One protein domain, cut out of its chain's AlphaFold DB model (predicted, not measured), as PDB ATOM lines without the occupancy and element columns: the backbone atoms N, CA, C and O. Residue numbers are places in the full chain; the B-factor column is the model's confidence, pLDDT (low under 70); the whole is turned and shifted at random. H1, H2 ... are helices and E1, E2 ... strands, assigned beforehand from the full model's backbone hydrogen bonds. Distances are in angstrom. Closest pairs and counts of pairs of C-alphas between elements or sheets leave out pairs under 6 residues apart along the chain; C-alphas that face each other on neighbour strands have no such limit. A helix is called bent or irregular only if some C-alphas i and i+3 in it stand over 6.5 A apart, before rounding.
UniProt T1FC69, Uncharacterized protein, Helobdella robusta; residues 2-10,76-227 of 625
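This is residues 2 to 10 and 76 to 227 of the 625 residues of an uncharacterized protein of Helobdella robusta (UniProt T1FC69). Two lobes sit end to end along the longest axis, joined by residues 155 to 158, and each lobe is a strongly twisted sheet of five strands with two short helices on it. In one lobe the sheet E9 E8 E1 E7 E10 folds back on itself; the other lobe holds E2 E6 E4 E5 E3. The printed part has 161 residues with four named helices and ten strands, in the order E1 E2 E3 H1 E4 E5 H2 E6 E7 H3 E8 E9 E10 H4; both sheets are antiparallel and the class is mixed. It is only just loose, close to compact, with a radius of gyration of the C-alphas of 18.4 A and spans of 54 by 29 by 29 A.

Find C-alpha 2 at (42.864, 49.159, -38.428), where E1 begins, residues 2 to 6. Past the cut come E2, 79 to 84, and E3, 87 to 94, 15.8 A long and bending by 91 degrees at residue 90. Then read H1, 98 to 104, E4, 110 to 114, E5, 118 to 125, 15.8 A, H2, 131 to 134, and E6, 150 to 154. E7, 159 to 170, spans 20.1 A from (35.861, 41.635, -28.774) and bends by 113 degrees at residue 165. H3, 182 to 188, E8, 193 to 197, E9, 200 to 204, E10, 206 to 213, 19.7 A, and H4, 215 to 221, follow; H4 ends at (36.318, 56.772, -34.709).

E9 and E8 face E7 and E10 with E1 as the hinge, a folded sheet, one sheet bent into two leaves. Look for N 4 and O 162, 3.3 A, between E1 and E7, and N 168 and O 208, 2.9 A, between E7 and E10. H3 is on this sheet, its Ser 183 and Ser 194 of E8 being the closest C-alphas, 5.2 A; H4 is on it too, Cys 218 and Cys 163 of E7 closest at 5.5 A. In the other sheet, the hairpin E4 and E5 has N 112 and O 120 at 2.9 A. E3, H1, E4 and E5, H2, E6 are split strand-helix-strand units, same-way strands with another between, both crossovers right-handed. H1 is on this sheet at a height of 8.0 A, and H2 at 7.0 A. In H1, H3 and H4 every O i to N i+4 pair is within hydrogen-bond range; H2 is too short for one.

C-alphas 147 and 227 are farthest apart, 54.3 A. Residues 11 to 75 are cut out, with 12.5 A across the cut. The links H2 to E6 and E7 to H3 are long. Mean pLDDT of the printed part is 81.4; 33 residues are under 70, among them 2 to 10 and 218 to 227.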
ATOM      1  N   ASN A   2      43.046  50.607 -38.539       38.25
ATOM      2  CA  ASN A   2      42.864  49.159 -38.428       38.25
ATOM      3  C   ASN A   2      42.166  48.848 -37.095       38.25
ATOM      4  O   ASN A   2      42.727  49.081 -36.020       38.25
ATOM      5  N   ILE A   3      40.916  48.381 -37.161       37.19
ATOM      6  CA  ILE A   3      40.117  47.993 -35.986       37.19
ATOM      7  C   ILE A   3      40.306  46.498 -35.756       37.19
ATOM      8  O   ILE A   3      39.962  45.719 -36.640       37.19
ATOM      9  N   LEU A   4      40.855  46.107 -34.601       43.38
ATOM     10  CA  LEU A   4      41.226  44.719 -34.333       43.38
ATOM     11  C   LEU A   4      40.275  44.042 -33.348       43.38
ATOM     12  O   LEU A   4      40.008  44.581 -32.270       43.38
ATOM     13  N   TYR A   5      39.866  42.814 -33.659       40.62
ATOM     14  CA  TYR A   5      39.083  41.975 -32.754       40.62
ATOM     15  C   TYR A   5      39.826  40.706 -32.306       40.62
ATOM     16  O   TYR A   5      40.499  40.082 -33.121       40.62
ATOM     17  N   LYS A   6      39.690  40.319 -31.027       42.53
ATOM     18  CA  LYS A   6      40.248  39.087 -30.438       42.53
ATOM     19  C   LYS A   6      39.182  38.007 -30.439       42.53
ATOM     20  O   LYS A   6      38.060  38.246 -29.987       42.53
ATOM     21  N   VAL A   7      39.557  36.811 -30.882       37.84
ATOM     22  CA  VAL A   7      38.660  35.654 -30.950       37.84
ATOM     23  C   VAL A   7      39.197  34.471 -30.134       37.84
ATOM     24  O   VAL A   7      39.249  33.371 -30.644       37.84
ATOM     25  N   THR A   8      39.571  34.661 -28.862       40.03
ATOM     26  CA  THR A   8      39.546  33.634 -27.782       40.03
ATOM     27  C   THR A   8      39.957  34.242 -26.434       40.03
ATOM     28  O   THR A   8      40.829  35.107 -26.357       40.03
ATOM     29  N   THR A   9      39.373  33.746 -25.344       33.03
ATOM     30  CA  THR A   9      39.939  33.847 -23.993       33.03
ATOM     31  C   THR A   9      39.592  32.573 -23.246       33.03
ATOM     32  O   THR A   9      38.426  32.396 -22.915       33.03
ATOM     33  N   ASP A  10      40.587  31.747 -22.953       33.97
ATOM     34  CA  ASP A  10      40.569  30.880 -21.779       33.97
ATOM     35  C   ASP A  10      41.987  30.825 -21.222       33.97
ATOM     36  O   ASP A  10      42.873  30.270 -21.856       33.97
ATOM     37  N   ASP A  76      33.882  24.826 -31.813       58.28
ATOM     38  CA  ASP A  76      34.208  26.233 -31.505       58.28
ATOM     39  C   ASP A  76      33.135  27.257 -31.927       58.28
ATOM     40  O   ASP A  76      33.205  28.427 -31.537       58.28
ATOM     41  N   LYS A  77      32.125  26.848 -32.716       70.69
ATOM     42  CA  LYS A  77      31.181  27.797 -33.347       70.69
ATOM     43  C   LYS A  77      30.003  28.216 -32.464       70.69
ATOM     44  O   LYS A  77      29.506  29.332 -32.615       70.69
ATOM     45  N   PHE A  78      29.559  27.368 -31.536       86.81
ATOM     46  CA  PHE A  78      28.375  27.626 -30.710       86.81
ATOM     47  C   PHE A  78      28.757  27.698 -29.233       86.81
ATOM     48  O   PHE A  78      29.100  26.692 -28.618       86.81
ATOM     49  N   LYS A  79      28.676  28.887 -28.627       90.69
ATOM     50  CA  LYS A  79      28.964  29.041 -27.197       90.69
ATOM     51  C   LYS A  79      27.690  28.822 -26.390       90.69
ATOM     52  O   LYS A  79      26.886  29.747 -26.247       90.69
ATOM     53  N   TYR A  80      27.520  27.604 -25.876       94.88
ATOM     54  CA  TYR A  80      26.414  27.275 -24.982       94.88
ATOM     55  C   TYR A  80      26.479  28.139 -23.721       94.88
ATOM     56  O   TYR A  80      27.540  28.307 -23.119       94.88
ATOM     57  N   LYS A  81      25.351  28.754 -23.367       96.25
ATOM     58  CA  LYS A  81      25.220  29.610 -22.187       96.25
ATOM     59  C   LYS A  81      24.547  28.921 -21.016       96.25
ATOM     60  O   LYS A  81      24.773  29.367 -19.903       96.25
ATOM     61  N   GLY A  82      23.756  27.881 -21.265       97.00
ATOM     62  CA  GLY A  82      23.014  27.167 -20.233       97.00
ATOM     63  C   GLY A  82      21.563  26.908 -20.629       97.00
ATOM     64  O   GLY A  82      21.142  27.180 -21.761       97.00
ATOM     65  N   CYS A  83      20.813  26.371 -19.672       98.38
ATOM     66  CA  CYS A  83      19.386  26.106 -19.784       98.38
ATOM     67  C   CYS A  83      18.600  27.242 -19.130       98.38
ATOM     68  O   CYS A  83      18.933  27.633 -18.019       98.38
ATOM     69  N   PHE A  84      17.572  27.784 -19.779       98.25
ATOM     70  CA  PHE A  84      16.839  28.951 -19.269       98.25
ATOM     71  C   PHE A  84      15.331  28.799 -19.428       98.25
ATOM     72  O   PHE A  84      14.852  28.198 -20.388       98.25
ATOM     73  N   GLN A  85      14.567  29.394 -18.515       97.56
ATOM     74  CA  GLN A  85      13.106  29.304 -18.527       97.56
ATOM     75  C   GLN A  85      12.469  30.156 -19.629       97.56
ATOM     76  O   GLN A  85      11.441  29.799 -20.203       97.56
ATOM     77  N   SER A  86      13.052  31.317 -19.924       95.62
ATOM     78  CA  SER A  86      12.464  32.266 -20.866       95.62
ATOM     79  C   SER A  86      13.507  33.105 -21.596       95.62
ATOM     80  O   SER A  86      14.649  33.264 -21.164       95.62
ATOM     81  N   MET A  87      13.085  33.655 -22.730       94.88
ATOM     82  CA  MET A  87      13.830  34.609 -23.547       94.88
ATOM     83  C   MET A  87      12.868  35.705 -24.003       94.88
ATOM     84  O   MET A  87      11.726  35.407 -24.358       94.88
ATOM     85  N   LYS A  88      13.315  36.967 -24.031       91.12
ATOM     86  CA  LYS A  88      12.496  38.062 -24.573       91.12
ATOM     87  C   LYS A  88      12.503  37.988 -26.097       91.12
ATOM     88  O   LYS A  88      13.482  38.355 -26.740       91.12
ATOM     89  N   GLU A  89      11.413  37.477 -26.649       85.75
ATOM     90  CA  GLU A  89      11.287  37.142 -28.063       85.75
ATOM     91  C   GLU A  89      11.366  38.375 -28.975       85.75
ATOM     92  O   GLU A  89      10.603  39.328 -28.822       85.75
ATOM     93  N   LEU A  90      12.286  38.332 -29.943       84.62
ATOM     94  CA  LEU A  90      12.376  39.306 -31.036       84.62
ATOM     95  C   LEU A  90      11.988  38.684 -32.376       84.62
ATOM     96  O   LEU A  90      11.359  39.337 -33.208       84.62
ATOM     97  N   ARG A  91      12.378  37.420 -32.592       90.06
ATOM     98  CA  ARG A  91      12.066  36.638 -33.793       90.06
ATOM     99  C   ARG A  91      11.885  35.166 -33.439       90.06
ATOM    100  O   ARG A  91      12.560  34.658 -32.542       90.06
ATOM    101  N   LEU A  92      11.024  34.499 -34.203       94.56
ATOM    102  CA  LEU A  92      10.661  33.093 -34.052       94.56
ATOM    103  C   LEU A  92      10.856  32.361 -35.384       94.56
ATOM    104  O   LEU A  92      10.433  32.855 -36.429       94.56
ATOM    105  N   GLY A  93      11.470  31.183 -35.343       94.31
ATOM    106  CA  GLY A  93      11.656  30.306 -36.496       94.31
ATOM    107  C   GLY A  93      11.534  28.833 -36.115       94.31
ATOM    108  O   GLY A  93      11.577  28.490 -34.934       94.31
ATOM    109  N   HIS A  94      11.365  27.963 -37.112       97.06
ATOM    110  CA  HIS A  94      11.270  26.517 -36.911       97.06
ATOM    111  C   HIS A  94      12.404  25.807 -37.650       97.06
ATOM    112  O   HIS A  94      12.413  25.787 -38.879       97.06
ATOM    113  N   PHE A  95      13.344  25.230 -36.904       97.00
ATOM    114  CA  PHE A  95      14.537  24.566 -37.422       97.00
ATOM    115  C   PHE A  95      14.855  23.344 -36.574       97.00
ATOM    116  O   PHE A  95      14.737  23.396 -35.361       97.00
ATOM    117  N   ASP A  96      15.265  22.252 -37.199       95.12
ATOM    118  CA  ASP A  96      15.586  20.972 -36.558       95.12
ATOM    119  C   ASP A  96      17.078  20.796 -36.221       95.12
ATOM    120  O   ASP A  96      17.465  19.775 -35.645       95.12
ATOM    121  N   THR A  97      17.904  21.791 -36.557       96.44
ATOM    122  CA  THR A  97      19.335  21.859 -36.234       96.44
ATOM    123  C   THR A  97      19.677  23.180 -35.551       96.44
ATOM    124  O   THR A  97      19.109  24.234 -35.879       96.44
ATOM    125  N   LEU A  98      20.649  23.144 -34.637       96.06
ATOM    126  CA  LEU A  98      21.181  24.340 -33.994       96.06
ATOM    127  C   LEU A  98      21.841  25.274 -35.007       96.06
ATOM    128  O   LEU A  98      21.674  26.493 -34.920       96.06
ATOM    129  N   LYS A  99      22.524  24.719 -36.014       94.94
ATOM    130  CA  LYS A  99      23.145  25.516 -37.079       94.94
ATOM    131  C   LYS A  99      22.134  26.382 -37.841       94.94
ATOM    132  O   LYS A  99      22.389  27.564 -38.065       94.94
ATOM    133  N   SER A 100      20.982  25.832 -38.221       95.81
ATOM    134  CA  SER A 100      19.948  26.610 -38.915       95.81
ATOM    135  C   SER A 100      19.349  27.701 -38.023       95.81
ATOM    136  O   SER A 100      19.096  28.808 -38.499       95.81
ATOM    137  N   CYS A 101      19.187  27.433 -36.722       97.19
ATOM    138  CA  CYS A 101      18.769  28.450 -35.757       97.19
ATOM    139  C   CYS A 101      19.810  29.575 -35.609       97.19
ATOM    140  O   CYS A 101      19.465  30.758 -35.620       97.19
ATOM    141  N   TYR A 102      21.094  29.218 -35.551       94.06
ATOM    142  CA  TYR A 102      22.206  30.166 -35.523       94.06
ATOM    143  C   TYR A 102      22.215  31.083 -36.754       94.06
ATOM    144  O   TYR A 102      22.322  32.304 -36.613       94.06
ATOM    145  N   ASP A 103      22.074  30.514 -37.955       91.56
ATOM    146  CA  ASP A 103      22.068  31.276 -39.208       91.56
ATOM    147  C   ASP A 103      20.855  32.228 -39.268       91.56
ATOM    148  O   ASP A 103      20.971  33.377 -39.711       91.56
ATOM    149  N   PHE A 104      19.706  31.802 -38.731       94.81
ATOM    150  CA  PHE A 104      18.497  32.620 -38.627       94.81
ATOM    151  C   PHE A 104      18.642  33.811 -37.664       94.81
ATOM    152  O   PHE A 104      18.180  34.911 -37.975       94.81
ATOM    153  N   CYS A 105      19.304  33.624 -36.520       94.56
ATOM    154  CA  CYS A 105      19.375  34.625 -35.452       94.56
ATOM    155  C   CYS A 105      20.611  35.537 -35.474       94.56
ATOM    156  O   CYS A 105      20.806  36.299 -34.529       94.56
ATOM    157  N   HIS A 106      21.431  35.504 -36.533       85.31
ATOM    158  CA  HIS A 106      22.788  36.082 -36.572       85.31
ATOM    159  C   HIS A 106      22.928  37.581 -36.243       85.31
ATOM    160  O   HIS A 106      24.045  38.068 -36.085       85.31
ATOM    161  N   GLN A 107      21.824  38.324 -36.162       83.62
ATOM    162  CA  GLN A 107      21.797  39.751 -35.822       83.62
ATOM    163  C   GLN A 107      21.507  40.022 -34.336       83.62
ATOM    164  O   GLN A 107      21.547  41.175 -33.915       83.62
ATOM    165  N   HIS A 108      21.215  38.990 -33.541       88.75
ATOM    166  CA  HIS A 108      20.805  39.118 -32.140       88.75
ATOM    167  C   HIS A 108      21.905  38.667 -31.174       88.75
ATOM    168  O   HIS A 108      22.817  37.938 -31.548       88.75
ATOM    169  N   LEU A 109      21.853  39.125 -29.920       87.69
ATOM    170  CA  LEU A 109      22.830  38.742 -28.886       87.69
ATOM    171  C   LEU A 109      22.780  37.250 -28.550       87.69
ATOM    172  O   LEU A 109      23.819  36.594 -28.447       87.69
ATOM    173  N   PHE A 110      21.565  36.744 -28.372       95.12
ATOM    174  CA  PHE A 110      21.281  35.386 -27.952       95.12
ATOM    175  C   PHE A 110      20.370  34.713 -28.964       95.12
ATOM    176  O   PHE A 110      19.492  35.330 -29.576       95.12
ATOM    177  N   TYR A 111      20.548  33.410 -29.082       97.00
ATOM    178  CA  TYR A 111      19.617  32.543 -29.771       97.00
ATOM    179  C   TYR A 111      19.438  31.285 -28.940       97.00
ATOM    180  O   TYR A 111      20.340  30.869 -28.216       97.00
ATOM    181  N   GLY A 112      18.252  30.705 -28.986       97.25
ATOM    182  CA  GLY A 112      17.946  29.545 -28.172       97.25
ATOM    183  C   GLY A 112      16.939  28.650 -28.847       97.25
ATOM    184  O   GLY A 112      16.100  29.112 -29.625       97.25
ATOM    185  N   MET A 113      17.043  27.364 -28.546       98.12
ATOM    186  CA  MET A 113      16.136  26.351 -29.058       98.12
ATOM    187  C   MET A 113      15.327  25.733 -27.930       98.12
ATOM    188  O   MET A 113      15.837  25.531 -26.828       98.12
ATOM    189  N   THR A 114      14.059  25.451 -28.213       97.62
ATOM    190  CA  THR A 114      13.149  24.729 -27.325       97.62
ATOM    191  C   THR A 114      12.359  23.695 -28.117       97.62
ATOM    192  O   THR A 114      12.118  23.856 -29.322       97.62
ATOM    193  N   ASN A 115      11.978  22.607 -27.449       96.50
ATOM    194  CA  ASN A 115      11.194  21.520 -28.024       96.50
ATOM    195  C   ASN A 115      11.739  21.014 -29.380       96.50
ATOM    196  O   ASN A 115      10.975  20.783 -30.323       96.50
ATOM    197  N   LYS A 116      13.073  20.910 -29.509       95.62
ATOM    198  CA  LYS A 116      13.822  20.436 -30.694       95.62
ATOM    199  C   LYS A 116      13.705  21.275 -31.975       95.62
ATOM    200  O   LYS A 116      14.605  21.218 -32.804       95.62
ATOM    201  N   LYS A 117      12.605  22.002 -32.177       96.44
ATOM    202  CA  LYS A 117      12.280  22.661 -33.448       96.44
ATOM    203  C   LYS A 117      12.123  24.167 -33.354       96.44
ATOM    204  O   LYS A 117      12.197  24.834 -34.376       96.44
ATOM    205  N   VAL A 118      11.844  24.715 -32.179       97.25
ATOM    206  CA  VAL A 118      11.494  26.131 -32.055       97.25
ATOM    207  C   VAL A 118      12.755  26.922 -31.754       97.25
ATOM    208  O   VAL A 118      13.362  26.744 -30.706       97.25
ATOM    209  N   CYS A 119      13.127  27.808 -32.668       98.00
ATOM    210  CA  CYS A 119      14.255  28.716 -32.537       98.00
ATOM    211  C   CYS A 119      13.761  30.123 -32.200       98.00
ATOM    212  O   CYS A 119      12.881  30.657 -32.881       98.00
ATOM    213  N   LYS A 120      14.354  30.742 -31.180       97.25
ATOM    214  CA  LYS A 120      14.090  32.132 -30.799       97.25
ATOM    215  C   LYS A 120      15.361  32.956 -30.838       97.25
ATOM    216  O   LYS A 120      16.403  32.510 -30.367       97.25
ATOM    217  N   CYS A 121      15.238  34.185 -31.323       97.06
ATOM    218  CA  CYS A 121      16.282  35.198 -31.223       97.06
ATOM    219  C   CYS A 121      15.899  36.210 -30.140       97.06
ATOM    220  O   CYS A 121      14.740  36.637 -30.083       97.06
ATOM    221  N   ALA A 122      16.849  36.594 -29.289       94.38
ATOM    222  CA  ALA A 122      16.601  37.512 -28.182       94.38
ATOM    223  C   ALA A 122      17.821  38.381 -27.867       94.38
ATOM    224  O   ALA A 122      18.963  37.979 -28.078       94.38
ATOM    225  N   ASP A 123      17.564  39.546 -27.274       89.38
ATOM    226  CA  ASP A 123      18.612  40.414 -26.721       89.38
ATOM    227  C   ASP A 123      18.733  40.325 -25.191       89.38
ATOM    228  O   ASP A 123      19.667  40.866 -24.603       89.38
ATOM    229  N   SER A 124      17.822  39.598 -24.540       91.12
ATOM    230  CA  SER A 124      17.837  39.345 -23.098       91.12
ATOM    231  C   SER A 124      17.295  37.954 -22.768       91.12
ATOM    232  O   SER A 124      16.340  37.490 -23.403       91.12
ATOM    233  N   ILE A 125      17.865  37.331 -21.738       96.19
ATOM    234  CA  ILE A 125      17.543  35.975 -21.276       96.19
ATOM    235  C   ILE A 125      16.974  36.019 -19.853       96.19
ATOM    236  O   ILE A 125      17.244  36.967 -19.116       96.19
ATOM    237  N   GLY A 126      16.126  35.049 -19.518       95.31
ATOM    238  CA  GLY A 126      15.454  34.947 -18.225       95.31
ATOM    239  C   GLY A 126      16.273  34.202 -17.170       95.31
ATOM    240  O   GLY A 126      17.499  34.225 -17.187       95.31
ATOM    241  N   GLU A 127      15.571  33.547 -16.246       96.44
ATOM    242  CA  GLU A 127      16.162  32.751 -15.167       96.44
ATOM    243  C   GLU A 127      16.805  31.459 -15.697       96.44
ATOM    244  O   GLU A 127      16.246  30.788 -16.575       96.44
ATOM    245  N   GLU A 128      17.990  31.141 -15.174       96.94
ATOM    246  CA  GLU A 128      18.722  29.908 -15.466       96.94
ATOM    247  C   GLU A 128      18.076  28.718 -14.742       96.94
ATOM    248  O   GLU A 128      17.621  28.827 -13.605       96.94
ATOM    249  N   LEU A 129      18.018  27.577 -15.417       97.12
ATOM    250  CA  LEU A 129      17.433  26.329 -14.942       97.12
ATOM    251  C   LEU A 129      18.503  25.245 -14.824       97.12
ATOM    252  O   LEU A 129      19.586  25.340 -15.401       97.12
ATOM    253  N   ASP A 130      18.144  24.161 -14.137       96.31
ATOM    254  CA  ASP A 130      18.946  22.940 -14.121       96.31
ATOM    255  C   ASP A 130      19.199  22.432 -15.562       96.31
ATOM    256  O   ASP A 130      18.232  22.296 -16.329       96.31
ATOM    257  N   PRO A 131      20.457  22.141 -15.957       96.56
ATOM    258  CA  PRO A 131      20.797  21.634 -17.286       96.56
ATOM    259  C   PRO A 131      19.990  20.407 -17.729       96.56
ATOM    260  O   PRO A 131      19.731  20.261 -18.925       96.56
ATOM    261  N   GLU A 132      19.535  19.560 -16.800       95.94
ATOM    262  CA  GLU A 132      18.704  18.389 -17.110       95.94
ATOM    263  C   GLU A 132      17.358  18.762 -17.747       95.94
ATOM    264  O   GLU A 132      16.776  17.972 -18.494       95.94
ATOM    265  N   LYS A 133      16.864  19.986 -17.511       97.56
ATOM    266  CA  LYS A 133      15.652  20.508 -18.160       97.56
ATOM    267  C   LYS A 133      15.851  20.793 -19.646       97.56
ATOM    268  O   LYS A 133      14.856  20.943 -20.350       97.56
ATOM    269  N   CYS A 134      17.093  20.842 -20.123       97.94
ATOM    270  CA  CYS A 134      17.455  21.093 -21.514       97.94
ATOM    271  C   CYS A 134      18.150  19.891 -22.178       97.94
ATOM    272  O   CYS A 134      19.116  20.043 -22.927       97.94
ATOM    273  N   ASN A 135      17.669  18.685 -21.879       96.38
ATOM    274  CA  ASN A 135      18.247  17.426 -22.348       96.38
ATOM    275  C   ASN A 135      17.730  16.950 -23.720       96.38
ATOM    276  O   ASN A 135      18.144  15.889 -24.186       96.38
ATOM    277  N   ILE A 136      16.827  17.688 -24.377       97.38
ATOM    278  CA  ILE A 136      16.356  17.330 -25.719       97.38
ATOM    279  C   ILE A 136      17.448  17.690 -26.718       97.38
ATOM    280  O   ILE A 136      17.894  18.830 -26.744       97.38
ATOM    281  N   THR A 137      17.849  16.760 -27.578       97.56
ATOM    282  CA  THR A 137      18.868  17.003 -28.604       97.56
ATOM    283  C   THR A 137      18.259  17.292 -29.982       97.56
ATOM    284  O   THR A 137      17.240  16.715 -30.389       97.56
ATOM    285  N   CYS A 138      18.884  18.215 -30.714       96.69
ATOM    286  CA  CYS A 138      18.627  18.453 -32.133       96.69
ATOM    287  C   CYS A 138      19.178  17.329 -33.017       96.69
ATOM    288  O   CYS A 138      19.863  16.419 -32.554       96.69
ATOM    289  N   THR A 139      18.871  17.396 -34.316       96.31
ATOM    290  CA  THR A 139      19.407  16.460 -35.318       96.31
ATOM    291  C   THR A 139      20.932  16.553 -35.451       96.31
ATOM    292  O   THR A 139      21.561  15.564 -35.800       96.31
ATOM    293  N   ASP A 140      21.531  17.706 -35.143       94.31
ATOM    294  CA  ASP A 140      22.983  17.920 -35.103       94.31
ATOM    295  C   ASP A 140      23.596  17.649 -33.717       94.31
ATOM    296  O   ASP A 140      24.669  18.160 -33.420       94.31
ATOM    297  N   GLU A 141      22.915  16.876 -32.866       95.69
ATOM    298  CA  GLU A 141      23.391  16.387 -31.557       95.69
ATOM    299  C   GLU A 141      23.649  17.467 -30.485       95.69
ATOM    300  O   GLU A 141      24.079  17.159 -29.376       95.69
ATOM    301  N   HIS A 142      23.295  18.728 -30.752       96.06
ATOM    302  CA  HIS A 142      23.355  19.807 -29.763       96.06
ATOM    303  C   HIS A 142      22.095  19.841 -28.881       96.06
ATOM    304  O   HIS A 142      21.010  19.450 -29.317       96.06
ATOM    305  N   SER A 143      22.208  20.359 -27.654       97.00
ATOM    306  CA  SER A 143      21.052  20.594 -26.779       97.00
ATOM    307  C   SER A 143      20.090  21.628 -27.379       97.00
ATOM    308  O   SER A 143      20.458  22.746 -27.724       97.00
ATOM    309  N   CYS A 144      18.818  21.273 -27.476       97.81
ATOM    310  CA  CYS A 144      17.754  22.062 -28.092       97.81
ATOM    311  C   CYS A 144      16.563  22.264 -27.158       97.81
ATOM    312  O   CYS A 144      15.394  22.214 -27.558       97.81
ATOM    313  N   GLY A 145      16.911  22.535 -25.903       97.31
ATOM    314  CA  GLY A 145      16.018  22.904 -24.825       97.31
ATOM    315  C   GLY A 145      15.290  21.724 -24.206       97.31
ATOM    316  O   GLY A 145      15.714  20.574 -24.283       97.31
ATOM    317  N   GLY A 146      14.195  22.050 -23.535       96.75
ATOM    318  CA  GLY A 146      13.203  21.122 -23.007       96.75
ATOM    319  C   GLY A 146      11.834  21.430 -23.599       96.75
ATOM    320  O   GLY A 146      11.722  22.211 -24.541       96.75
ATOM    321  N   TYR A 147      10.780  20.856 -23.022       96.19
ATOM    322  CA  TYR A 147       9.405  21.218 -23.383       96.19
ATOM    323  C   TYR A 147       9.065  22.666 -22.995       96.19
ATOM    324  O   TYR A 147       8.444  23.368 -23.785       96.19
ATOM    325  N   ASP A 148       9.559  23.115 -21.836       96.00
ATOM    326  CA  ASP A 148       9.328  24.460 -21.278       96.00
ATOM    327  C   ASP A 148      10.643  25.183 -20.929       96.00
ATOM    328  O   ASP A 148      10.686  26.066 -20.073       96.00
ATOM    329  N   ALA A 149      11.745  24.770 -21.556       97.88
ATOM    330  CA  ALA A 149      13.072  25.322 -21.315       97.88
ATOM    331  C   ALA A 149      13.813  25.557 -22.633       97.88
ATOM    332  O   ALA A 149      13.590  24.855 -23.626       97.88
ATOM    333  N   TYR A 150      14.706  26.540 -22.635       98.25
ATOM    334  CA  TYR A 150      15.513  26.938 -23.778       98.25
ATOM    335  C   TYR A 150      16.972  26.568 -23.536       98.25
ATOM    336  O   TYR A 150      17.568  27.010 -22.556       98.25
ATOM    337  N   SER A 151      17.568  25.824 -24.466       98.19
ATOM    338  CA  SER A 151      19.024  25.756 -24.577       98.19
ATOM    339  C   SER A 151      19.485  27.035 -25.250       98.19
ATOM    340  O   SER A 151      19.198  27.241 -26.431       98.19
ATOM    341  N   ILE A 152      20.142  27.914 -24.495       97.69
ATOM    342  CA  ILE A 152      20.567  29.223 -24.988       97.69
ATOM    343  C   ILE A 152      22.030  29.188 -25.391       97.69
ATOM    344  O   ILE A 152      22.892  28.652 -24.697       97.69
ATOM    345  N   TYR A 153      22.306  29.857 -26.498       96.88
ATOM    346  CA  TYR A 153      23.619  30.054 -27.061       96.88
ATOM    347  C   TYR A 153      23.860  31.547 -27.294       96.88
ATOM    348  O   TYR A 153      22.939  32.341 -27.504       96.88
ATOM    349  N   THR A 154      25.127  31.942 -27.245       92.69
ATOM    350  CA  THR A 154      25.560  33.282 -27.649       92.69
ATOM    351  C   THR A 154      26.410  33.183 -28.899       92.69
ATOM    352  O   THR A 154      27.157  32.220 -29.093       92.69
ATOM    353  N   TYR A 155      26.398  34.245 -29.693       83.00
ATOM    354  CA  TYR A 155      27.458  34.461 -30.665       83.00
ATOM    355  C   TYR A 155      28.769  34.723 -29.919       83.00
ATOM    356  O   TYR A 155      28.792  35.477 -28.937       83.00
ATOM    357  N   LYS A 156      29.869  34.117 -30.385       71.50
ATOM    358  CA  LYS A 156      31.222  34.533 -30.001       71.50
ATOM    359  C   LYS A 156      31.411  35.923 -30.597       71.50
ATOM    360  O   LYS A 156      31.678  36.076 -31.786       71.50
ATOM    361  N   ARG A 157      31.143  36.958 -29.800       65.19
ATOM    362  CA  ARG A 157      31.366  38.325 -30.252       65.19
ATOM    363  C   ARG A 157      32.862  38.534 -30.376       65.19
ATOM    364  O   ARG A 157      33.610  38.287 -29.438       65.19
ATOM    365  N   ALA A 158      33.249  39.005 -31.547       62.81
ATOM    366  CA  ALA A 158      34.522  39.646 -31.771       62.81
ATOM    367  C   ALA A 158      34.670  40.763 -30.719       62.81
ATOM    368  O   ALA A 158      33.912  41.737 -30.724       62.81
ATOM    369  N   GLU A 159      35.581  40.595 -29.760       71.00
ATOM    370  CA  GLU A 159      35.861  41.635 -28.774       71.00
ATOM    371  C   GLU A 159      36.877  42.603 -29.355       71.00
ATOM    372  O   GLU A 159      37.936  42.187 -29.816       71.00
ATOM    373  N   LEU A 160      36.557  43.895 -29.336       73.56
ATOM    374  CA  LEU A 160      37.472  44.938 -29.780       73.56
ATOM    375  C   LEU A 160      38.719  44.934 -28.881       73.56
ATOM    376  O   LEU A 160      38.641  45.328 -27.717       73.56
ATOM    377  N   VAL A 161      39.859  44.514 -29.430       76.31
ATOM    378  CA  VAL A 161      41.162  44.498 -28.735       76.31
ATOM    379  C   VAL A 161      41.674  45.911 -28.551       76.31
ATOM    380  O   VAL A 161      42.259  46.260 -27.529       76.31
ATOM    381  N   GLY A 162      41.455  46.734 -29.567       78.38
ATOM    382  CA  GLY A 162      41.960  48.082 -29.615       78.38
ATOM    383  C   GLY A 162      41.864  48.654 -31.012       78.38
ATOM    384  O   GLY A 162      41.537  47.980 -31.990       78.38
ATOM    385  N   CYS A 163      42.163  49.937 -31.062       82.69
ATOM    386  CA  CYS A 163      42.261  50.706 -32.274       82.69
ATOM    387  C   CYS A 163      43.716  51.111 -32.449       82.69
ATOM    388  O   CYS A 163      44.311  51.684 -31.534       82.69
ATOM    389  N   PHE A 164      44.274  50.822 -33.614       84.62
ATOM    390  CA  PHE A 164      45.680  51.061 -33.895       84.62
ATOM    391  C   PHE A 164      45.795  51.848 -35.198       84.62
ATOM    392  O   PHE A 164      45.036  51.617 -36.149       84.62
ATOM    393  N   LEU A 165      46.739  52.789 -35.250       76.69
ATOM    394  CA  LEU A 165      47.029  53.493 -36.501       76.69
ATOM    395  C   LEU A 165      47.686  52.540 -37.504       76.69
ATOM    396  O   LEU A 165      47.359  52.587 -38.683       76.69
ATOM    397  N   TYR A 166      48.523  51.616 -37.027       79.25
ATOM    398  CA  TYR A 166      49.227  50.654 -37.870       79.25
ATOM    399  C   TYR A 166      49.031  49.237 -37.336       79.25
ATOM    400  O   TYR A 166      49.288  48.981 -36.159       79.25
ATOM    401  N   VAL A 167      48.592  48.325 -38.207       83.50
ATOM    402  CA  VAL A 167      48.512  46.877 -37.946       83.50
ATOM    403  C   VAL A 167      48.998  46.148 -39.187       83.50
ATOM    404  O   VAL A 167      48.545  46.469 -40.285       83.50
ATOM    405  N   LYS A 168      49.877  45.168 -38.998       87.12
ATOM    406  CA  LYS A 168      50.347  44.251 -40.035       87.12
ATOM    407  C   LYS A 168      50.104  42.818 -39.569       87.12
ATOM    408  O   LYS A 168      50.523  42.474 -38.469       87.12
ATOM    409  N   PHE A 169      49.428  42.009 -40.378       83.62
ATOM    410  CA  PHE A 169      49.199  40.583 -40.109       83.62
ATOM    411  C   PHE A 169      50.331  39.739 -40.706       83.62
ATOM    412  O   PHE A 169      50.904  40.130 -41.722       83.62
ATOM    413  N   GLU A 170      50.661  38.614 -40.069       79.69
ATOM    414  CA  GLU A 170      51.683  37.673 -40.545       79.69
ATOM    415  C   GLU A 170      51.127  36.237 -40.613       79.69
ATOM    416  O   GLU A 170      50.642  35.737 -39.587       79.69
ATOM    417  N   PRO A 171      51.221  35.544 -41.772       69.75
ATOM    418  CA  PRO A 171      51.664  36.043 -43.089       69.75
ATOM    419  C   PRO A 171      50.735  37.140 -43.650       69.75
ATOM    420  O   PRO A 171      49.685  37.396 -43.061       69.75
ATOM    421  N   ASP A 172      51.138  37.805 -44.746       65.62
ATOM    422  CA  ASP A 172      50.366  38.897 -45.364       65.62
ATOM    423  C   ASP A 172      48.892  38.481 -45.509       65.62
ATOM    424  O   ASP A 172      48.573  37.466 -46.132       65.62
ATOM    425  N   GLY A 173      48.015  39.222 -44.826       60.00
ATOM    426  CA  GLY A 173      46.637  38.806 -44.575       60.00
ATOM    427  C   GLY A 173      45.847  38.535 -45.855       60.00
ATOM    428  O   GLY A 173      46.032  39.187 -46.881       60.00
ATOM    429  N   ILE A 174      44.925  37.578 -45.785       65.81
ATOM    430  CA  ILE A 174      43.997  37.293 -46.883       65.81
ATOM    431  C   ILE A 174      42.959  38.422 -46.938       65.81
ATOM    432  O   ILE A 174      42.435  38.807 -45.892       65.81
ATOM    433  N   ASN A 175      42.654  38.911 -48.149       70.50
ATOM    434  CA  ASN A 175      41.604  39.898 -48.429       70.50
ATOM    435  C   ASN A 175      40.375  39.200 -49.028       70.50
ATOM    436  O   ASN A 175      40.269  39.069 -50.250       70.50
ATOM    437  N   PRO A 176      39.460  38.681 -48.202       68.00
ATOM    438  CA  PRO A 176      38.345  37.908 -48.715       68.00
ATOM    439  C   PRO A 176      37.253  38.841 -49.296       68.00
ATOM    440  O   PRO A 176      36.880  39.828 -48.663       68.00
ATOM    441  N   PRO A 177      36.711  38.565 -50.498       59.44
ATOM    442  CA  PRO A 177      35.673  39.398 -51.109       59.44
ATOM    443  C   PRO A 177      34.304  39.155 -50.452       59.44
ATOM    444  O   PRO A 177      33.897  38.005 -50.286       59.44
ATOM    445  N   GLY A 178      33.563  40.212 -50.093       62.78
ATOM    446  CA  GLY A 178      32.134  40.090 -49.762       62.78
ATOM    447  C   GLY A 178      31.554  41.115 -48.778       62.78
ATOM    448  O   GLY A 178      32.266  41.768 -48.031       62.78
ATOM    449  N   ASN A 179      30.217  41.183 -48.741       64.12
ATOM    450  CA  ASN A 179      29.405  42.019 -47.835       64.12
ATOM    451  C   ASN A 179      29.225  41.412 -46.423       64.12
ATOM    452  O   ASN A 179      28.276  41.742 -45.709       64.12
ATOM    453  N   ILE A 180      30.076  40.463 -46.032       74.38
ATOM    454  CA  ILE A 180      30.011  39.810 -44.721       74.38
ATOM    455  C   ILE A 180      30.878  40.624 -43.750       74.38
ATOM    456  O   ILE A 180      31.970  41.032 -44.134       74.38
ATOM    457  N   PRO A 181      30.452  40.862 -42.492       78.62
ATOM    458  CA  PRO A 181      31.304  41.530 -41.510       78.62
ATOM    459  C   PRO A 181      32.682  40.862 -41.426       78.62
ATOM    460  O   PRO A 181      32.765  39.653 -41.201       78.62
ATOM    461  N   CYS A 182      33.750  41.649 -41.576       81.19
ATOM    462  CA  CYS A 182      35.126  41.151 -41.693       81.19
ATOM    463  C   CYS A 182      35.515  40.145 -40.597       81.19
ATOM    464  O   CYS A 182      36.104  39.102 -40.868       81.19
ATOM    465  N   SER A 183      35.094  40.396 -39.355       79.38
ATOM    466  CA  SER A 183      35.355  39.491 -38.235       79.38
ATOM    467  C   SER A 183      34.789  38.086 -38.431       79.38
ATOM    468  O   SER A 183      35.406  37.113 -38.008       79.38
ATOM    469  N   ARG A 184      33.628  37.963 -39.082       74.88
ATOM    470  CA  ARG A 184      33.023  36.669 -39.410       74.88
ATOM    471  C   ARG A 184      33.790  35.985 -40.530       74.88
ATOM    472  O   ARG A 184      34.050  34.795 -40.437       74.88
ATOM    473  N   GLN A 185      34.174  36.743 -41.547       82.06
ATOM    474  CA  GLN A 185      34.905  36.213 -42.688       82.06
ATOM    475  C   GLN A 185      36.259  35.633 -42.263       82.06
ATOM    476  O   GLN A 185      36.577  34.504 -42.616       82.06
ATOM    477  N   CYS A 186      37.001  36.346 -41.414       80.75
ATOM    478  CA  CYS A 186      38.252  35.840 -40.850       80.75
ATOM    479  C   CYS A 186      38.051  34.614 -39.962       80.75
ATOM    480  O   CYS A 186      38.842  33.679 -40.026       80.75
ATOM    481  N   TYR A 187      36.979  34.593 -39.171       78.69
ATOM    482  CA  TYR A 187      36.666  33.449 -38.323       78.69
ATOM    483  C   TYR A 187      36.292  32.200 -39.135       78.69
ATOM    484  O   TYR A 187      36.758  31.106 -38.828       78.69
ATOM    485  N   ASP A 188      35.500  32.349 -40.200       78.12
ATOM    486  CA  ASP A 188      35.150  31.245 -41.099       78.12
ATOM    487  C   ASP A 188      36.374  30.711 -41.869       78.12
ATOM    488  O   ASP A 188      36.410  29.529 -42.206       78.12
ATOM    489  N   LEU A 189      37.395  31.553 -42.076       81.75
ATOM    490  CA  LEU A 189      38.710  31.170 -42.610       81.75
ATOM    491  C   LEU A 189      39.653  30.554 -41.557       81.75
ATOM    492  O   LEU A 189      40.754  30.137 -41.904       81.75
ATOM    493  N   GLY A 190      39.236  30.471 -40.290       82.38
ATOM    494  CA  GLY A 190      40.021  29.875 -39.207       82.38
ATOM    495  C   GLY A 190      41.027  30.816 -38.535       82.38
ATOM    496  O   GLY A 190      41.880  30.333 -37.798       82.38
ATOM    497  N   HIS A 191      40.929  32.131 -38.752       83.81
ATOM    498  CA  HIS A 191      41.833  33.114 -38.151       83.81
ATOM    499  C   HIS A 191      41.304  33.700 -36.834       83.81
ATOM    500  O   HIS A 191      40.112  33.987 -36.683       83.81
ATOM    501  N   HIS A 192      42.216  33.945 -35.889       83.00
ATOM    502  CA  HIS A 192      41.891  34.457 -34.548       83.00
ATOM    503  C   HIS A 192      41.740  35.978 -34.464       83.00
ATOM    504  O   HIS A 192      41.119  36.484 -33.521       83.00
ATOM    505  N   PHE A 193      42.314  36.709 -35.417       83.06
ATOM    506  CA  PHE A 193      42.255  38.161 -35.465       83.06
ATOM    507  C   PHE A 193      41.722  38.639 -36.813       83.06
ATOM    508  O   PHE A 193      41.986  38.063 -37.869       83.06
ATOM    509  N   SER A 194      40.966  39.730 -36.756       87.06
ATOM    510  CA  SER A 194      40.443  40.424 -37.931       87.06
ATOM    511  C   SER A 194      40.689  41.916 -37.798       87.06
ATOM    512  O   SER A 194      40.516  42.473 -36.713       87.06
ATOM    513  N   GLY A 195      41.116  42.534 -38.894       87.50
ATOM    514  CA  GLY A 195      41.381  43.957 -39.035       87.50
ATOM    515  C   GLY A 195      40.557  44.534 -40.178       87.50
ATOM    516  O   GLY A 195      40.508  43.940 -41.247       87.50
ATOM    517  N   THR A 196      39.916  45.684 -39.989       80.44
ATOM    518  CA  THR A 196      39.245  46.402 -41.093       80.44
ATOM    519  C   THR A 196      39.987  47.696 -41.404       80.44
ATOM    520  O   THR A 196      40.141  48.507 -40.495       80.44
ATOM    521  N   LYS A 197      40.429  47.893 -42.658       81.31
ATOM    522  CA  LYS A 197      41.065  49.125 -43.173       81.31
ATOM    523  C   LYS A 197      40.340  49.580 -44.436       81.31
ATOM    524  O   LYS A 197      40.536  48.961 -45.465       81.31
ATOM    525  N   ILE A 198      39.571  50.676 -44.385       71.56
ATOM    526  CA  ILE A 198      38.961  51.299 -45.587       71.56
ATOM    527  C   ILE A 198      38.278  50.223 -46.458       71.56
ATOM    528  O   ILE A 198      38.679  49.971 -47.586       71.56
ATOM    529  N   GLU A 199      37.326  49.502 -45.860       67.25
ATOM    530  CA  GLU A 199      36.591  48.378 -46.482       67.25
ATOM    531  C   GLU A 199      37.407  47.112 -46.801       67.25
ATOM    532  O   GLU A 199      36.824  46.065 -47.068       67.25
ATOM    533  N   LEU A 200      38.733  47.140 -46.667       77.00
ATOM    534  CA  LEU A 200      39.567  45.949 -46.751       77.00
ATOM    535  C   LEU A 200      39.480  45.146 -45.450       77.00
ATOM    536  O   LEU A 200      39.757  45.661 -44.360       77.00
ATOM    537  N   CYS A 201      39.112  43.874 -45.571       83.06
ATOM    538  CA  CYS A 201      39.171  42.916 -44.479       83.06
ATOM    539  C   CYS A 201      40.526  42.211 -44.470       83.06
ATOM    540  O   CYS A 201      40.914  41.637 -45.477       83.06
ATOM    541  N   MET A 202      41.221  42.235 -43.337       87.06
ATOM    542  CA  MET A 202      42.504  41.567 -43.137       87.06
ATOM    543  C   MET A 202      42.350  40.504 -42.054       87.06
ATOM    544  O   MET A 202      41.860  40.799 -40.962       87.06
ATOM    545  N   CYS A 203      42.794  39.285 -42.339       87.38
ATOM    546  CA  CYS A 203      42.713  38.156 -41.418       87.38
ATOM    547  C   CYS A 203      44.105  37.613 -41.096       87.38
ATOM    548  O   CYS A 203      44.959  37.556 -41.979       87.38
ATOM    549  N   GLY A 204      44.325  37.179 -39.857       87.56
ATOM    550  CA  GLY A 204      45.541  36.457 -39.493       87.56
ATOM    551  C   GLY A 204      45.540  35.982 -38.046       87.56
ATOM    552  O   GLY A 204      44.708  36.391 -37.236       87.56
ATOM    553  N   ASP A 205      46.486  35.107 -37.723       85.62
ATOM    554  CA  ASP A 205      46.646  34.544 -36.375       85.62
ATOM    555  C   ASP A 205      47.693  35.288 -35.549       85.62
ATOM    556  O   ASP A 205      47.622  35.299 -34.322       85.62
ATOM    557  N   ASN A 206      48.617  35.972 -36.224       84.00
ATOM    558  CA  ASN A 206      49.602  36.857 -35.623       84.00
ATOM    559  C   ASN A 206      49.537  38.232 -36.287       84.00
ATOM    560  O   ASN A 206      49.240  38.357 -37.477       84.00
ATOM    561  N   PHE A 207      49.828  39.273 -35.513       85.31
ATOM    562  CA  PHE A 207      49.918  40.635 -36.017       85.31
ATOM    563  C   PHE A 207      50.929  41.448 -35.205       85.31
ATOM    564  O   PHE A 207      51.148  41.202 -34.019       85.31
ATOM    565  N   SER A 208      51.515  42.455 -35.841       85.44
ATOM    566  CA  SER A 208      52.269  43.526 -35.193       85.44
ATOM    567  C   SER A 208      51.487  44.834 -35.295       85.44
ATOM    568  O   SER A 208      50.717  45.044 -36.236       85.44
ATOM    569  N   PHE A 209      51.643  45.717 -34.308       87.75
ATOM    570  CA  PHE A 209      50.922  46.987 -34.260       87.75
ATOM    571  C   PHE A 209      51.794  48.128 -33.736       87.75
ATOM    572  O   PHE A 209      52.741  47.910 -32.981       87.75
ATOM    573  N   LYS A 210      51.445  49.361 -34.113       80.00
ATOM    574  CA  LYS A 210      52.010  50.594 -33.547       80.00
ATOM    575  C   LYS A 210      50.894  51.602 -33.272       80.00
ATOM    576  O   LYS A 210      49.869  51.611 -33.956       80.00
ATOM    577  N   ASN A 211      51.137  52.480 -32.298       82.50
ATOM    578  CA  ASN A 211      50.289  53.630 -31.971       82.50
ATOM    579  C   ASN A 211      48.834  53.241 -31.644       82.50
ATOM    580  O   ASN A 211      47.900  53.545 -32.389       82.50
ATOM    581  N   GLN A 212      48.655  52.535 -30.525       82.19
ATOM    582  CA  GLN A 212      47.334  52.241 -29.970       82.19
ATOM    583  C   GLN A 212      46.681  53.529 -29.460       82.19
ATOM    584  O   GLN A 212      47.310  54.293 -28.728       82.19
ATOM    585  N   ILE A 213      45.416  53.752 -29.809       80.25
ATOM    586  CA  ILE A 213      44.628  54.875 -29.285       80.25
ATOM    587  C   ILE A 213      43.618  54.403 -28.235       80.25
ATOM    588  O   ILE A 213      43.313  53.211 -28.127       80.25
ATOM    589  N   SER A 214      43.090  55.347 -27.449       78.50
ATOM    590  CA  SER A 214      42.166  55.037 -26.354       78.50
ATOM    591  C   SER A 214      40.847  54.421 -26.843       78.50
ATOM    592  O   SER A 214      40.400  54.624 -27.976       78.50
ATOM    593  N   LYS A 215      40.187  53.672 -25.953       67.25
ATOM    594  CA  LYS A 215      38.914  52.999 -26.236       67.25
ATOM    595  C   LYS A 215      37.778  53.992 -26.517       67.25
ATOM    596  O   LYS A 215      36.951  53.704 -27.383       67.25
ATOM    597  N   GLU A 216      37.742  55.151 -25.850       69.69
ATOM    598  CA  GLU A 216      36.808  56.238 -26.185       69.69
ATOM    599  C   GLU A 216      37.051  56.786 -27.595       69.69
ATOM    600  O   GLU A 216      36.108  56.880 -28.381       69.69
ATOM    601  N   GLN A 217      38.308  57.079 -27.955       70.25
ATOM    602  CA  GLN A 217      38.640  57.561 -29.301       70.25
ATOM    603  C   GLN A 217      38.260  56.530 -30.372       70.25
ATOM    604  O   GLN A 217      37.715  56.906 -31.400       70.25
ATOM    605  N   CYS A 218      38.452  55.240 -30.085       65.50
ATOM    606  CA  CYS A 218      38.103  54.116 -30.955       65.50
ATOM    607  C   CYS A 218      36.591  53.980 -31.229       65.50
ATOM    608  O   CYS A 218      36.160  53.764 -32.364       65.50
ATOM    609  N   ARG A 219      35.765  54.113 -30.182       63.53
ATOM    610  CA  ARG A 219      34.295  54.053 -30.296       63.53
ATOM    611  C   ARG A 219      33.737  55.230 -31.088       63.53
ATOM    612  O   ARG A 219      32.780  55.057 -31.836       63.53
ATOM    613  N   ASN A 220      34.372  56.391 -30.966       58.19
ATOM    614  CA  ASN A 220      33.992  57.587 -31.711       58.19
ATOM    615  C   ASN A 220      34.540  57.568 -33.151       58.19
ATOM    616  O   ASN A 220      33.910  58.110 -34.053       58.19
ATOM    617  N   SER A 221      35.669  56.890 -33.394       55.88
ATOM    618  CA  SER A 221      36.318  56.772 -34.709       55.88
ATOM    619  C   SER A 221      35.835  55.594 -35.556       55.88
ATOM    620  O   SER A 221      36.256  55.466 -36.706       55.88
ATOM    621  N   SER A 222      34.925  54.754 -35.041       42.66
ATOM    622  CA  SER A 222      34.324  53.615 -35.766       42.66
ATOM    623  C   SER A 222      33.563  54.031 -37.044       42.66
ATOM    624  O   SER A 222      33.022  53.180 -37.743       42.66
ATOM    625  N   LYS A 223      33.513  55.335 -37.351       35.50
ATOM    626  CA  LYS A 223      32.954  55.931 -38.564       35.50
ATOM    627  C   LYS A 223      33.845  57.050 -39.134       35.50
ATOM    628  O   LYS A 223      33.331  58.138 -39.351       35.50
ATOM    629  N   ASN A 224      35.143  56.795 -39.366       31.47
ATOM    630  CA  ASN A 224      36.067  57.507 -40.295       31.47
ATOM    631  C   ASN A 224      37.323  58.099 -39.626       31.47
ATOM    632  O   ASN A 224      37.229  59.169 -39.035       31.47
ATOM    633  N   ILE A 225      38.501  57.473 -39.825       28.97
ATOM    634  CA  ILE A 225      39.841  58.111 -39.760       28.97
ATOM    635  C   ILE A 225      40.826  57.403 -40.728       28.97
ATOM    636  O   ILE A 225      40.927  56.168 -40.757       28.97
ATOM    637  N   LEU A 226      41.579  58.201 -41.495       28.83
ATOM    638  CA  LEU A 226      42.659  57.801 -42.411       28.83
ATOM    639  C   LEU A 226      44.026  57.714 -41.712       28.83
ATOM    640  O   LEU A 226      44.291  58.414 -40.742       28.83
ATOM    641  N   VAL A 227      44.878  56.821 -42.221       24.55
ATOM    642  CA  VAL A 227      46.272  56.598 -41.803       24.55
ATOM    643  C   VAL A 227      47.151  57.078 -42.954       24.55
ATOM    644  O   VAL A 227      46.899  56.678 -44.087       24.55
TER     645      VAL A 227